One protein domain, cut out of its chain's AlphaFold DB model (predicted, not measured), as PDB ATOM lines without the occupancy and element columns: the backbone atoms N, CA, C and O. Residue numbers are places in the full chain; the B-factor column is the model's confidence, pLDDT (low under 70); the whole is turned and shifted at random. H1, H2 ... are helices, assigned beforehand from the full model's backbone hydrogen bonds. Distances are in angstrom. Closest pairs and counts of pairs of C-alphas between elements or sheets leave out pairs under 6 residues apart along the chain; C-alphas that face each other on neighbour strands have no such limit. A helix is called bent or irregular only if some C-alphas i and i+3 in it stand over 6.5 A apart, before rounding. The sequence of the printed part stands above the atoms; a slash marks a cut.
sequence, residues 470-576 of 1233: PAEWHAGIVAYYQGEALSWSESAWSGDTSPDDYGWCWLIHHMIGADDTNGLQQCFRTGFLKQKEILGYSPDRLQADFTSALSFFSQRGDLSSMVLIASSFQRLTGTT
ATOM      1  N   PRO A 470     -18.179  57.640  -3.340       96.31
ATOM      2  CA  PRO A 470     -18.999  56.643  -4.027       96.31
ATOM      3  C   PRO A 470     -20.005  55.970  -3.095       96.31
ATOM      4  O   PRO A 470     -21.165  55.816  -3.466       96.31
ATOM      5  N   ALA A 471     -19.591  55.639  -1.866       96.88
ATOM      6  CA  ALA A 471     -20.441  54.956  -0.894       96.88
ATOM      7  C   ALA A 471     -21.677  55.791  -0.514       96.88
ATOM      8  O   ALA A 471     -22.778  55.255  -0.408       96.88
ATOM      9  N   GLU A 472     -21.519  57.114  -0.385       97.06
ATOM     10  CA  GLU A 472     -22.623  58.049  -0.118       97.06
ATOM     11  C   GLU A 472     -23.660  58.022  -1.252       97.06
ATOM     12  O   GLU A 472     -24.864  57.948  -1.003       97.06
ATOM     13  N   TRP A 473     -23.201  58.033  -2.505       97.56
ATOM     14  CA  TRP A 473     -24.084  58.060  -3.673       97.56
ATOM     15  C   TRP A 473     -24.729  56.706  -3.967       97.56
ATOM     16  O   TRP A 473     -25.912  56.663  -4.307       97.56
ATOM     17  N   HIS A 474     -24.006  55.603  -3.760       97.56
ATOM     18  CA  HIS A 474     -24.590  54.264  -3.762       97.56
ATOM     19  C   HIS A 474     -25.702  54.156  -2.706       97.56
ATOM     20  O   HIS A 474     -26.817  53.754  -3.041       97.56
ATOM     21  N   ALA A 475     -25.451  54.602  -1.468       96.44
ATOM     22  CA  ALA A 475     -26.454  54.614  -0.402       96.44
ATOM     23  C   ALA A 475     -27.668  55.493  -0.754       96.44
ATOM     24  O   ALA A 475     -28.806  55.141  -0.438       96.44
ATOM     25  N   GLY A 476     -27.451  56.608  -1.460       95.38
ATOM     26  CA  GLY A 476     -28.515  57.466  -1.984       95.38
ATOM     27  C   GLY A 476     -29.487  56.733  -2.916       95.38
ATOM     28  O   GLY A 476     -30.701  56.875  -2.746       95.38
ATOM     29  N   ILE A 477     -28.965  55.912  -3.839       96.31
ATOM     30  CA  ILE A 477     -29.767  55.068  -4.744       96.31
ATOM     31  C   ILE A 477     -30.487  53.961  -3.977       96.31
ATOM     32  O   ILE A 477     -31.693  53.783  -4.154       96.31
ATOM     33  N   VAL A 478     -29.781  53.245  -3.096       96.06
ATOM     34  CA  VAL A 478     -30.379  52.180  -2.270       96.06
ATOM     35  C   VAL A 478     -31.570  52.726  -1.495       96.06
ATOM     36  O   VAL A 478     -32.673  52.187  -1.567       96.06
ATOM     37  N   ALA A 479     -31.386  53.861  -0.830       93.44
ATOM     38  CA  ALA A 479     -32.428  54.441  -0.012       93.44
ATOM     39  C   ALA A 479     -33.495  55.209  -0.828       93.44
ATOM     40  O   ALA A 479     -34.519  55.584  -0.269       93.44
ATOM     41  N   TYR A 480     -33.307  55.444  -2.135       93.88
ATOM     42  CA  TYR A 480     -34.412  55.820  -3.030       93.88
ATOM     43  C   TYR A 480     -35.355  54.633  -3.254       93.88
ATOM     44  O   TYR A 480     -36.562  54.778  -3.076       93.88
ATOM     45  N   TYR A 481     -34.809  53.460  -3.583       93.44
ATOM     46  CA  TYR A 481     -35.610  52.250  -3.791       93.44
ATOM     47  C   TYR A 481     -36.234  51.717  -2.499       93.44
ATOM     48  O   TYR A 481     -37.329  51.162  -2.539       93.44
ATOM     49  N   GLN A 482     -35.583  51.931  -1.354       92.19
ATOM     50  CA  GLN A 482     -36.175  51.631  -0.050       92.19
ATOM     51  C   GLN A 482     -37.388  52.537   0.248       92.19
ATOM     52  O   GLN A 482     -38.336  52.119   0.912       92.19
ATOM     53  N   GLY A 483     -37.388  53.771  -0.267       89.56
ATOM     54  CA  GLY A 483     -38.457  54.746  -0.056       89.56
ATOM     55  C   GLY A 483     -38.606  55.155   1.413       89.56
ATOM     56  O   GLY A 483     -37.623  55.363   2.119       89.56
ATOM     57  N   GLU A 484     -39.851  55.286   1.878       86.38
ATOM     58  CA  GLU A 484     -40.175  55.562   3.290       86.38
ATOM     59  C   GLU A 484     -40.236  54.287   4.153       86.38
ATOM     60  O   GLU A 484     -40.513  54.368   5.351       86.38
ATOM     61  N   ALA A 485     -40.006  53.109   3.564       84.31
ATOM     62  CA  ALA A 485     -40.066  51.849   4.290       84.31
ATOM     63  C   ALA A 485     -38.932  51.779   5.323       84.31
ATOM     64  O   ALA A 485     -37.760  51.980   4.995       84.31
ATOM     65  N   LEU A 486     -39.256  51.431   6.573       82.19
ATOM     66  CA  LEU A 486     -38.241  51.280   7.623       82.19
ATOM     67  C   LEU A 486     -37.326  50.078   7.343       82.19
ATOM     68  O   LEU A 486     -36.224  49.990   7.879       82.19
ATOM     69  N   SER A 487     -37.783  49.156   6.495       83.94
ATOM     70  CA  SER A 487     -37.070  47.944   6.104       83.94
ATOM     71  C   SER A 487     -37.471  47.480   4.705       83.94
ATOM     72  O   SER A 487     -38.583  47.743   4.243       83.94
ATOM     73  N   TRP A 488     -36.614  46.682   4.065       85.06
ATOM     74  CA  TRP A 488     -36.959  46.023   2.797       85.06
ATOM     75  C   TRP A 488     -38.087  44.985   2.941       85.06
ATOM     76  O   TRP A 488     -38.655  44.529   1.954       85.06
ATOM     77  N   SER A 489     -38.453  44.601   4.170       77.75
ATOM     78  CA  SER A 489     -39.637  43.759   4.414       77.75
ATOM     79  C   SER A 489     -40.950  44.504   4.257       77.75
ATOM     80  O   SER A 489     -41.969  43.885   3.961       77.75
ATOM     81  N   GLU A 490     -40.926  45.818   4.449       74.62
ATOM     82  CA  GLU A 490     -42.082  46.690   4.260       74.62
ATOM     83  C   GLU A 490     -42.137  47.257   2.839       74.62
ATOM     84  O   GLU A 490     -43.212  47.653   2.384       74.62
ATOM     85  N   SER A 491     -41.008  47.271   2.114       70.62
ATOM     86  CA  SER A 491     -40.997  47.653   0.706       70.62
ATOM     87  C   SER A 491     -41.780  46.622  -0.098       70.62
ATOM     88  O   SER A 491     -41.361  45.474  -0.269       70.62
ATOM     89  N   ALA A 492     -42.945  47.023  -0.597       64.19
ATOM     90  CA  ALA A 492     -43.717  46.182  -1.485       64.19
ATOM     91  C   ALA A 492     -42.961  46.073  -2.819       64.19
ATOM     92  O   ALA A 492     -43.017  46.978  -3.651       64.19
ATOM     93  N   TRP A 493     -42.281  44.941  -3.039       80.38
ATOM     94  CA  TRP A 493     -41.669  44.586  -4.328       80.38
ATOM     95  C   TRP A 493     -42.684  44.601  -5.491       80.38
ATOM     96  O   TRP A 493     -42.313  44.654  -6.664       80.38
ATOM     97  N   SER A 494     -43.978  44.587  -5.158       71.00
ATOM     98  CA  SER A 494     -45.125  44.729  -6.049       71.00
ATOM     99  C   SER A 494     -45.903  46.020  -5.754       71.00
ATOM    100  O   SER A 494     -46.391  46.193  -4.638       71.00
ATOM    101  N   GLY A 495     -46.103  46.884  -6.751       77.12
ATOM    102  CA  GLY A 495     -46.890  48.120  -6.621       77.12
ATOM    103  C   GLY A 495     -46.204  49.340  -7.241       77.12
ATOM    104  O   GLY A 495     -45.241  49.195  -7.986       77.12
ATOM    105  N   ASP A 496     -46.695  50.540  -6.915       72.00
ATOM    106  CA  ASP A 496     -46.148  51.817  -7.416       72.00
ATOM    107  C   ASP A 496     -44.727  52.121  -6.889       72.00
ATOM    108  O   ASP A 496     -44.047  52.994  -7.420       72.00
ATOM    109  N   THR A 497     -44.275  51.393  -5.860       74.81
ATOM    110  CA  THR A 497     -42.920  51.446  -5.279       74.81
ATOM    111  C   THR A 497     -41.994  50.348  -5.801       74.81
ATOM    112  O   THR A 497     -40.889  50.189  -5.288       74.81
ATOM    113  N   SER A 498     -42.441  49.543  -6.773       83.81
ATOM    114  CA  SER A 498     -41.588  48.517  -7.371       83.81
ATOM    115  C   SER A 498     -40.382  49.186  -8.042       83.81
ATOM    116  O   SER A 498     -40.571  50.212  -8.708       83.81
ATOM    117  N   PRO A 499     -39.162  48.639  -7.885       90.25
ATOM    118  CA  PRO A 499     -38.010  49.103  -8.641       90.25
ATOM    119  C   PRO A 499     -38.331  49.179 -10.140       90.25
ATOM    120  O   PRO A 499     -39.064  48.348 -10.680       90.25
ATOM    121  N   ASP A 500     -37.797  50.191 -10.816       92.88
ATOM    122  CA  ASP A 500     -37.763  50.210 -12.276       92.88
ATOM    123  C   ASP A 500     -36.731  49.187 -12.792       92.88
ATOM    124  O   ASP A 500     -36.055  48.510 -12.008       92.88
ATOM    125  N   ASP A 501     -36.595  49.055 -14.113       91.50
ATOM    126  CA  ASP A 501     -35.665  48.085 -14.712       91.50
ATOM    127  C   ASP A 501     -34.221  48.287 -14.229       91.50
ATOM    128  O   ASP A 501     -33.500  47.314 -14.001       91.50
ATOM    129  N   TYR A 502     -33.822  49.543 -13.993       93.31
ATOM    130  CA  TYR A 502     -32.517  49.870 -13.424       93.31
ATOM    131  C   TYR A 502     -32.358  49.275 -12.021       93.31
ATOM    132  O   TYR A 502     -31.368  48.600 -11.741       93.31
ATOM    133  N   GLY A 503     -33.345  49.467 -11.144       93.81
ATOM    134  CA  GLY A 503     -33.302  48.946  -9.780       93.81
ATOM    135  C   GLY A 503     -33.280  47.420  -9.739       93.81
ATOM    136  O   GLY A 503     -32.485  46.835  -9.010       93.81
ATOM    137  N   TRP A 504     -34.065  46.750 -10.581       93.31
ATOM    138  CA  TRP A 504     -34.025  45.287 -10.678       93.31
ATOM    139  C   TRP A 504     -32.693  44.743 -11.209       93.31
ATOM    140  O   TRP A 504     -32.296  43.627 -10.854       93.31
ATOM    141  N   CYS A 505     -31.996  45.502 -12.055       89.00
ATOM    142  CA  CYS A 505     -30.694  45.101 -12.579       89.00
ATOM    143  C   CYS A 505     -29.546  45.386 -11.605       89.00
ATOM    144  O   CYS A 505     -28.643  44.561 -11.509       89.00
ATOM    145  N   TRP A 506     -29.581  46.511 -10.883       92.88
ATOM    146  CA  TRP A 506     -28.385  47.064 -10.234       92.88
ATOM    147  C   TRP A 506     -28.525  47.356  -8.738       92.88
ATOM    148  O   TRP A 506     -27.556  47.792  -8.116       92.88
ATOM    149  N   LEU A 507     -29.675  47.104  -8.104       95.00
ATOM    150  CA  LEU A 507     -29.851  47.393  -6.673       95.00
ATOM    151  C   LEU A 507     -28.820  46.671  -5.792       95.00
ATOM    152  O   LEU A 507     -28.251  47.291  -4.898       95.00
ATOM    153  N   ILE A 508     -28.529  45.398  -6.072       95.00
ATOM    154  CA  ILE A 508     -27.526  44.618  -5.328       95.00
ATOM    155  C   ILE A 508     -26.126  45.216  -5.493       95.00
ATOM    156  O   ILE A 508     -25.403  45.367  -4.509       95.00
ATOM    157  N   HIS A 509     -25.776  45.645  -6.709       93.19
ATOM    158  CA  HIS A 509     -24.535  46.374  -6.969       93.19
ATOM    159  C   HIS A 509     -24.453  47.660  -6.130       93.19
ATOM    160  O   HIS A 509     -23.419  47.934  -5.520       93.19
ATOM    161  N   HIS A 510     -25.549  48.419  -6.024       95.88
ATOM    162  CA  HIS A 510     -25.569  49.616  -5.186       95.88
ATOM    163  C   HIS A 510     -25.533  49.319  -3.687       95.88
ATOM    164  O   HIS A 510     -24.874  50.058  -2.968       95.88
ATOM    165  N   MET A 511     -26.153  48.242  -3.204       96.25
ATOM    166  CA  MET A 511     -26.038  47.826  -1.799       96.25
ATOM    167  C   MET A 511     -24.598  47.464  -1.432       96.25
ATOM    168  O   MET A 511     -24.105  47.890  -0.392       96.25
ATOM    169  N   ILE A 512     -23.901  46.745  -2.316       94.56
ATOM    170  CA  ILE A 512     -22.481  46.413  -2.151       94.56
ATOM    171  C   ILE A 512     -21.631  47.687  -2.135       94.56
ATOM    172  O   ILE A 512     -20.852  47.895  -1.206       94.56
ATOM    173  N   GLY A 513     -21.817  48.574  -3.120       93.38
ATOM    174  CA  GLY A 513     -21.082  49.842  -3.201       93.38
ATOM    175  C   GLY A 513     -21.373  50.806  -2.045       93.38
ATOM    176  O   GLY A 513     -20.517  51.614  -1.694       93.38
ATOM    177  N   ALA A 514     -22.556  50.708  -1.433       96.50
ATOM    178  CA  ALA A 514     -22.963  51.475  -0.256       96.50
ATOM    179  C   ALA A 514     -22.443  50.896   1.064       96.50
ATOM    180  O   ALA A 514     -22.652  51.512   2.108       96.50
ATOM    181  N   ASP A 515     -21.825  49.712   1.037       95.88
ATOM    182  CA  ASP A 515     -21.515  48.945   2.240       95.88
ATOM    183  C   ASP A 515     -22.774  48.598   3.084       95.88
ATOM    184  O   ASP A 515     -22.739  48.464   4.309       95.88
ATOM    185  N   ASP A 516     -23.936  48.438   2.437       95.50
ATOM    186  CA  ASP A 516     -25.216  48.193   3.116       95.50
ATOM    187  C   ASP A 516     -25.455  46.696   3.371       95.50
ATOM    188  O   ASP A 516     -26.307  46.041   2.766       95.50
ATOM    189  N   THR A 517     -24.684  46.148   4.310       94.69
ATOM    190  CA  THR A 517     -24.788  44.746   4.751       94.69
ATOM    191  C   THR A 517     -26.212  44.384   5.194       94.69
ATOM    192  O   THR A 517     -26.741  43.336   4.818       94.69
ATOM    193  N   ASN A 518     -26.858  45.260   5.968       93.25
ATOM    194  CA  ASN A 518     -28.191  45.002   6.507       93.25
ATOM    195  C   ASN A 518     -29.259  45.044   5.411       93.25
ATOM    196  O   ASN A 518     -30.112  44.156   5.359       93.25
ATOM    197  N   GLY A 519     -29.210  46.042   4.525       93.25
ATOM    198  CA  GLY A 519     -30.114  46.137   3.386       93.25
ATOM    199  C   GLY A 519     -29.980  44.939   2.460       93.25
ATOM    200  O   GLY A 519     -30.992  44.349   2.090       93.25
ATOM    201  N   LEU A 520     -28.750  44.492   2.192       94.69
ATOM    202  CA  LEU A 520     -28.489  43.303   1.386       94.69
ATOM    203  C   LEU A 520     -29.105  42.046   2.025       94.69
ATOM    204  O   LEU A 520     -29.885  41.346   1.380       94.69
ATOM    205  N   GLN A 521     -28.868  41.797   3.319       92.62
ATOM    206  CA  GLN A 521     -29.504  40.683   4.039       92.62
ATOM    207  C   GLN A 521     -31.042  40.743   3.979       92.62
ATOM    208  O   GLN A 521     -31.700  39.726   3.737       92.62
ATOM    209  N   GLN A 522     -31.635  41.919   4.211       92.00
ATOM    210  CA  GLN A 522     -33.088  42.093   4.176       92.00
ATOM    211  C   GLN A 522     -33.655  41.895   2.763       92.00
ATOM    212  O   GLN A 522     -34.693  41.253   2.606       92.00
ATOM    213  N   CYS A 523     -32.966  42.375   1.731       91.69
ATOM    214  CA  CYS A 523     -33.347  42.222   0.329       91.69
ATOM    215  C   CYS A 523     -33.499  40.735  -0.050       91.69
ATOM    216  O   CYS A 523     -34.543  40.303  -0.549       91.69
ATOM    217  N   PHE A 524     -32.520  39.901   0.317       90.56
ATOM    218  CA  PHE A 524     -32.597  38.453   0.095       90.56
ATOM    219  C   PHE A 524     -33.659  37.764   0.970       90.56
ATOM    220  O   PHE A 524     -34.377  36.890   0.478       90.56
ATOM    221  N   ARG A 525     -33.836  38.182   2.235       88.38
ATOM    222  CA  ARG A 525     -34.887  37.642   3.131       88.38
ATOM    223  C   ARG A 525     -36.298  37.867   2.607       88.38
ATOM    224  O   ARG A 525     -37.175  37.039   2.834       88.38
ATOM    225  N   THR A 526     -36.514  38.992   1.940       87.06
ATOM    226  CA  THR A 526     -37.845  39.478   1.553       87.06
ATOM    227  C   THR A 526     -38.257  39.021   0.159       87.06
ATOM    228  O   THR A 526     -39.336  39.368  -0.314       87.06
ATOM    229  N   GLY A 527     -37.438  38.176  -0.472       85.94
ATOM    230  CA  GLY A 527     -37.765  37.531  -1.734       85.94
ATOM    231  C   GLY A 527     -37.435  38.362  -2.970       85.94
ATOM    232  O   GLY A 527     -38.032  38.097  -4.009       85.94
ATOM    233  N   PHE A 528     -36.485  39.304  -2.902       91.19
ATOM    234  CA  PHE A 528     -36.043  40.097  -4.060       91.19
ATOM    235  C   PHE A 528     -35.756  39.236  -5.295       91.19
ATOM    236  O   PHE A 528     -36.347  39.448  -6.353       91.19
ATOM    237  N   LEU A 529     -34.925  38.198  -5.143       89.94
ATOM    238  CA  LEU A 529     -34.608  37.278  -6.235       89.94
ATOM    239  C   LEU A 529     -35.859  36.580  -6.785       89.94
ATOM    240  O   LEU A 529     -36.006  36.448  -7.994       89.94
ATOM    241  N   LYS A 530     -36.785  36.171  -5.909       88.12
ATOM    242  CA  LYS A 530     -38.034  35.501  -6.303       88.12
ATOM    243  C   LYS A 530     -38.923  36.443  -7.097       88.12
ATOM    244  O   LYS A 530     -39.539  36.034  -8.074       88.12
ATOM    245  N   GLN A 531     -38.982  37.711  -6.705       90.12
ATOM    246  CA  GLN A 531     -39.727  38.697  -7.469       90.12
ATOM    247  C   GLN A 531     -39.079  38.953  -8.833       90.12
ATOM    248  O   GLN A 531     -39.786  39.022  -9.835       90.12
ATOM    249  N   LYS A 532     -37.750  39.036  -8.885       90.62
ATOM    250  CA  LYS A 532     -36.990  39.193 -10.126       90.62
ATOM    251  C   LYS A 532     -37.218  38.000 -11.076       90.62
ATOM    252  O   LYS A 532     -37.486  38.210 -12.255       90.62
ATOM    253  N   GLU A 533     -37.260  36.771 -10.559       88.50
ATOM    254  CA  GLU A 533     -37.675  35.571 -11.308       88.50
ATOM    255  C   GLU A 533     -39.115  35.685 -11.843       88.50
ATOM    256  O   GLU A 533     -39.355  35.466 -13.029       88.50
ATOM    257  N   ILE A 534     -40.077  36.096 -11.004       85.94
ATOM    258  CA  ILE A 534     -41.487  36.294 -11.399       85.94
ATOM    259  C   ILE A 534     -41.623  37.337 -12.518       85.94
ATOM    260  O   ILE A 534     -42.493  37.211 -13.380       85.94
ATOM    261  N   LEU A 535     -40.769  38.363 -12.514       86.44
ATOM    262  CA  LEU A 535     -40.714  39.397 -13.548       86.44
ATOM    263  C   LEU A 535     -40.037  38.922 -14.849       86.44
ATOM    264  O   LEU A 535     -39.953  39.695 -15.799       86.44
ATOM    265  N   GLY A 536     -39.588  37.665 -14.916       86.50
ATOM    266  CA  GLY A 536     -39.010  37.061 -16.116       86.50
ATOM    267  C   GLY A 536     -37.541  37.411 -16.351       86.50
ATOM    268  O   GLY A 536     -37.049  37.244 -17.466       86.50
ATOM    269  N   TYR A 537     -36.828  37.901 -15.332       83.94
ATOM    270  CA  TYR A 537     -35.384  38.109 -15.443       83.94
ATOM    271  C   TYR A 537     -34.667  36.768 -15.606       83.94
ATOM    272  O   TYR A 537     -35.045  35.774 -14.986       83.94
ATOM    273  N   SER A 538     -33.612  36.744 -16.427       75.75
ATOM    274  CA  SER A 538     -32.888  35.502 -16.687       75.75
ATOM    275  C   SER A 538     -32.263  34.933 -15.403       75.75
ATOM    276  O   SER A 538     -31.819  35.709 -14.546       75.75
ATOM    277  N   PRO A 539     -32.155  33.597 -15.286       71.94
ATOM    278  CA  PRO A 539     -31.428  32.945 -14.198       71.94
ATOM    279  C   PRO A 539     -30.024  33.523 -13.962       71.94
ATOM    280  O   PRO A 539     -29.586  33.622 -12.823       71.94
ATOM    281  N   ASP A 540     -29.354  34.017 -15.005       65.19
ATOM    282  CA  ASP A 540     -28.007  34.610 -14.901       65.19
ATOM    283  C   ASP A 540     -27.999  35.922 -14.152       65.19
ATOM    284  O   ASP A 540     -27.060  36.211 -13.423       65.19
ATOM    285  N   ARG A 541     -29.037  36.741 -14.335       76.75
ATOM    286  CA  ARG A 541     -29.148  37.995 -13.593       76.75
ATOM    287  C   ARG A 541     -29.415  37.717 -12.117       76.75
ATOM    288  O   ARG A 541     -28.956  38.482 -11.280       76.75
ATOM    289  N   LEU A 542     -30.134  36.638 -11.800       84.69
ATOM    290  CA  LEU A 542     -30.316  36.176 -10.419       84.69
ATOM    291  C   LEU A 542     -29.004  35.628  -9.844       84.69
ATOM    292  O   LEU A 542     -28.657  35.919  -8.702       84.69
ATOM    293  N   GLN A 543     -28.265  34.857 -10.644       78.06
ATOM    294  CA  GLN A 543     -26.979  34.290 -10.258       78.06
ATOM    295  C   GLN A 543     -25.910  35.371 -10.076       78.06
ATOM    296  O   GLN A 543     -25.167  35.313  -9.109       78.06
ATOM    297  N   ALA A 544     -25.847  36.377 -10.947       76.56
ATOM    298  CA  ALA A 544     -24.902  37.484 -10.834       76.56
ATOM    299  C   ALA A 544     -25.112  38.271  -9.531       76.56
ATOM    300  O   ALA A 544     -24.145  38.541  -8.818       76.56
ATOM    301  N   ASP A 545     -26.367  38.566  -9.177       87.00
ATOM    302  CA  ASP A 545     -26.718  39.185  -7.893       87.00
ATOM    303  C   ASP A 545     -26.300  38.304  -6.712       87.00
ATOM    304  O   ASP A 545     -25.696  38.782  -5.751       87.00
ATOM    305  N   PHE A 546     -26.602  37.004  -6.792       87.38
ATOM    306  CA  PHE A 546     -26.240  36.019  -5.776       87.38
ATOM    307  C   PHE A 546     -24.725  35.931  -5.571       87.38
ATOM    308  O   PHE A 546     -24.251  36.068  -4.447       87.38
ATOM    309  N   THR A 547     -23.962  35.736  -6.646       78.25
ATOM    310  CA  THR A 547     -22.504  35.602  -6.613       78.25
ATOM    311  C   THR A 547     -21.845  36.890  -6.135       78.25
ATOM    312  O   THR A 547     -20.934  36.824  -5.313       78.25
ATOM    313  N   SER A 548     -22.334  38.057  -6.568       80.75
ATOM    314  CA  SER A 548     -21.818  39.352  -6.104       80.75
ATOM    315  C   SER A 548     -22.037  39.530  -4.603       80.75
ATOM    316  O   SER A 548     -21.106  39.872  -3.876       80.75
ATOM    317  N   ALA A 549     -23.247  39.236  -4.115       87.75
ATOM    318  CA  ALA A 549     -23.562  39.326  -2.694       87.75
ATOM    319  C   ALA A 549     -22.759  38.309  -1.864       87.75
ATOM    320  O   ALA A 549     -22.253  38.639  -0.793       87.75
ATOM    321  N   LEU A 550     -22.597  37.082  -2.365       83.00
ATOM    322  CA  LEU A 550     -21.826  36.046  -1.686       83.00
ATOM    323  C   LEU A 550     -20.336  36.394  -1.612       83.00
ATOM    324  O   LEU A 550     -19.741  36.244  -0.546       83.00
ATOM    325  N   SER A 551     -19.750  36.887  -2.709       75.12
ATOM    326  CA  SER A 551     -18.360  37.358  -2.749       75.12
ATOM    327  C   SER A 551     -18.138  38.486  -1.741       75.12
ATOM    328  O   SER A 551     -17.242  38.402  -0.902       75.12
ATOM    329  N   PHE A 552     -19.036  39.476  -1.727       88.75
ATOM    330  CA  PHE A 552     -19.008  40.589  -0.779       88.75
ATOM    331  C   PHE A 552     -18.989  40.134   0.688       88.75
ATOM    332  O   PHE A 552     -18.181  40.621   1.480       88.75
ATOM    333  N   PHE A 553     -19.833  39.169   1.067       86.62
ATOM    334  CA  PHE A 553     -19.831  38.638   2.434       86.62
ATOM    335  C   PHE A 553     -18.648  37.719   2.732       86.62
ATOM    336  O   PHE A 553     -18.123  37.749   3.847       86.62
ATOM    337  N   SER A 554     -18.184  36.960   1.739       78.44
ATOM    338  CA  SER A 554     -16.994  36.117   1.853       78.44
ATOM    339  C   SER A 554     -15.743  36.949   2.134       78.44
ATOM    340  O   SER A 554     -14.994  36.623   3.051       78.44
ATOM    341  N   GLN A 555     -15.545  38.062   1.418       78.81
ATOM    342  CA  GLN A 555     -14.418  38.983   1.629       78.81
ATOM    343  C   GLN A 555     -14.383  39.583   3.044       78.81
ATOM    344  O   GLN A 555     -13.344  40.057   3.498       78.81
ATOM    345  N   ARG A 556     -15.509  39.548   3.762       85.69
ATOM    346  CA  ARG A 556     -15.660  40.084   5.123       85.69
ATOM    347  C   ARG A 556     -15.685  39.024   6.210       85.69
ATOM    348  O   ARG A 556     -15.760  39.374   7.384       85.69
ATOM    349  N   GLY A 557     -15.677  37.747   5.831       76.44
ATOM    350  CA  GLY A 557     -15.876  36.645   6.766       76.44
ATOM    351  C   GLY A 557     -17.268  36.623   7.413       76.44
ATOM    352  O   GLY A 557     -17.426  36.038   8.483       76.44
ATOM    353  N   ASP A 558     -18.294  37.236   6.805       80.75
ATOM    354  CA  ASP A 558     -19.665  37.207   7.339       80.75
ATOM    355  C   ASP A 558     -20.409  35.944   6.887       80.75
ATOM    356  O   ASP A 558     -21.303  35.957   6.033       80.75
ATOM    357  N   LEU A 559     -20.040  34.823   7.509       72.06
ATOM    358  CA  LEU A 559     -20.612  33.512   7.219       72.06
ATOM    359  C   LEU A 559     -22.137  33.474   7.417       72.06
ATOM    360  O   LEU A 559     -22.833  32.745   6.715       72.06
ATOM    361  N   SER A 560     -22.682  34.273   8.342       74.88
ATOM    362  CA  SER A 560     -24.129  34.314   8.596       74.88
ATOM    363  C   SER A 560     -24.911  34.841   7.389       74.88
ATOM    364  O   SER A 560     -25.922  34.255   6.992       74.88
ATOM    365  N   SER A 561     -24.404  35.899   6.756       84.94
ATOM    366  CA  SER A 561     -24.984  36.480   5.549       84.94
ATOM    367  C   SER A 561     -24.788  35.582   4.339       84.94
ATOM    368  O   SER A 561     -25.710  35.438   3.536       84.94
ATOM    369  N   MET A 562     -23.631  34.919   4.234       80.94
ATOM    370  CA  MET A 562     -23.387  33.925   3.186       80.94
ATOM    371  C   MET A 562     -24.428  32.803   3.243       80.94
ATOM    372  O   MET A 562     -25.060  32.486   2.237       80.94
ATOM    373  N   VAL A 563     -24.665  32.251   4.434       76.12
ATOM    374  CA  VAL A 563     -25.661  31.198   4.664       76.12
ATOM    375  C   VAL A 563     -27.085  31.701   4.393       76.12
ATOM    376  O   VAL A 563     -27.900  31.002   3.785       76.12
ATOM    377  N   LEU A 564     -27.397  32.937   4.784       84.38
ATOM    378  CA  LEU A 564     -28.683  33.564   4.491       84.38
ATOM    379  C   LEU A 564     -28.932  33.710   2.980       84.38
ATOM    380  O   LEU A 564     -30.032  33.424   2.500       84.38
ATOM    381  N   ILE A 565     -27.927  34.151   2.230       82.81
ATOM    382  CA  ILE A 565     -28.019  34.322   0.778       82.81
ATOM    383  C   ILE A 565     -28.098  32.970   0.083       82.81
ATOM    384  O   ILE A 565     -28.987  32.781  -0.749       82.81
ATOM    385  N   ALA A 566     -27.262  32.009   0.490       78.56
ATOM    386  CA  ALA A 566     -27.317  30.624   0.030       78.56
ATOM    387  C   ALA A 566     -28.718  30.041   0.222       78.56
ATOM    388  O   ALA A 566     -29.339  29.637  -0.753       78.56
ATOM    389  N   SER A 567     -29.285  30.104   1.431       75.44
ATOM    390  CA  SER A 567     -30.636  29.589   1.706       75.44
ATOM    391  C   SER A 567     -31.742  30.313   0.925       75.44
ATOM    392  O   SER A 567     -32.757  29.713   0.566       75.44
ATOM    393  N   SER A 568     -31.582  31.608   0.637       78.62
ATOM    394  CA  SER A 568     -32.560  32.381  -0.140       78.62
ATOM    395  C   SER A 568     -32.522  31.999  -1.621       78.62
ATOM    396  O   SER A 568     -33.570  31.723  -2.200       78.62
ATOM    397  N   PHE A 569     -31.330  31.885  -2.211       77.94
ATOM    398  CA  PHE A 569     -31.146  31.403  -3.584       77.94
ATOM    399  C   PHE A 569     -31.566  29.937  -3.740       77.94
ATOM    400  O   PHE A 569     -32.217  29.548  -4.707       77.94
ATOM    401  N   GLN A 570     -31.268  29.117  -2.742       74.94
ATOM    402  CA  GLN A 570     -31.620  27.707  -2.717       74.94
ATOM    403  C   GLN A 570     -33.146  27.485  -2.638       74.94
ATOM    404  O   GLN A 570     -33.685  26.589  -3.285       74.94
ATOM    405  N   ARG A 571     -33.874  28.355  -1.915       73.44
ATOM    406  CA  ARG A 571     -35.351  28.375  -1.901       73.44
ATOM    407  C   ARG A 571     -35.963  28.731  -3.254       73.44
ATOM    408  O   ARG A 571     -37.029  28.207  -3.566       73.44
ATOM    409  N   LEU A 572     -35.324  29.610  -4.029       70.94
ATOM    410  CA  LEU A 572     -35.735  29.907  -5.406       70.94
ATOM    411  C   LEU A 572     -35.526  28.701  -6.320       70.94
ATOM    412  O   LEU A 572     -36.421  28.286  -7.042       70.94
ATOM    413  N   THR A 573     -34.331  28.132  -6.245       64.56
ATOM    414  CA  THR A 573     -33.871  27.085  -7.158       64.56
ATOM    415  C   THR A 573     -34.414  25.695  -6.822       64.56
ATOM    416  O   THR A 573     -34.241  24.756  -7.596       64.56
ATOM    417  N   GLY A 574     -35.062  25.527  -5.665       53.66
ATOM    418  CA  GLY A 574     -35.560  24.233  -5.194       53.66
ATOM    419  C   GLY A 574     -34.450  23.230  -4.850       53.66
ATOM    420  O   GLY A 574     -34.721  22.033  -4.746       53.66
ATOM    421  N   THR A 575     -33.206  23.693  -4.684       46.91
ATOM    422  CA  THR A 575     -32.044  22.849  -4.359       46.91
ATOM    423  C   THR A 575     -31.990  22.519  -2.851       46.91
ATOM    424  O   THR A 575     -32.838  22.966  -2.076       46.91
ATOM    425  N   THR A 576     -31.086  21.633  -2.417       47.75
ATOM    426  CA  THR A 576     -31.139  20.912  -1.123       47.75
ATOM    427  C   THR A 576     -30.780  21.774   0.098       47.75
ATOM    428  O   THR A 576     -29.731  22.400   0.120       47.75
TER     429      THR A 576
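What this domain is: This is residues 470 to 576 of the 1233 residues of an uncharacterized protein of Anaerolineaceae bacterium (UniProt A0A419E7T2). The longest helix, H5, forms a hairpin with H6, and this pair packs beside the hairpin of H2 and H3, making a somewhat splayed four-helix bundle. H1 slants across H2 on the side away from H5, and short H4 packs at one end of the H5 and H6 hairpin. The printed part has 107 residues, with six named helices, H1 to H6 in chain order, and no named strand: the class is all helix. It is compact, with a radius of gyration of the C-alphas of 12.8 A, and rounded, spanning 35 by 30 by 22 A.

Where its parts are: H5, residues 539 to 554, is 21.8 A long and begins at C-alpha 539 (-31.428, 32.945, -14.198). H6, residues 559 to 573, measures 20.6 A and ends at C-alpha 573 (-33.871, 27.085, -7.158). H2, residues 501 to 513, measures 18.7 A and is irregular: C-alphas 505 and 508 are 7.9 A apart. H3 is residues 517 to 525, 12.5 A, and H4 residues 528 to 534, 9.9 A. H1, residues 470 to 482, is 18.3 A long from C-alpha 470 (-18.999, 56.643, -4.027).

How they stand to each other: H5 and H6 touch, closest at the C-alphas of Leu 550 and Met 562, 5.5 A, running opposite ways at a shallow tilt of 12 degrees. H5 touches H2 the same way, closest at C-alphas 545 and 508, 6.1 A. H3 touches H6, closest at C-alphas 524 and 568, 6.1 A. H4 touches residues 539 to 542 of H5, closest at C-alphas 529 and 542, 6.1 A. H1 touches H2 at a steep tilt of 46 degrees, closest at C-alphas 474 and 510, 5.0 A; H1 and H5 are apart. Every O i to N i+4 pair is within hydrogen-bond range in H1, H3, H4, H5 and H6, and 7 of 9 in H2.

The domain as a whole: The C-alphas of Glu 472 and Thr 576, the two farthest apart, are 38.1 A apart. The printed part has no cut. The link from H1 to H2, residues 483 to 500, is long; the other four are tight. The mean pLDDT of the printed part is 84.6; residues 492, 540 and 573 to 576 are under 70.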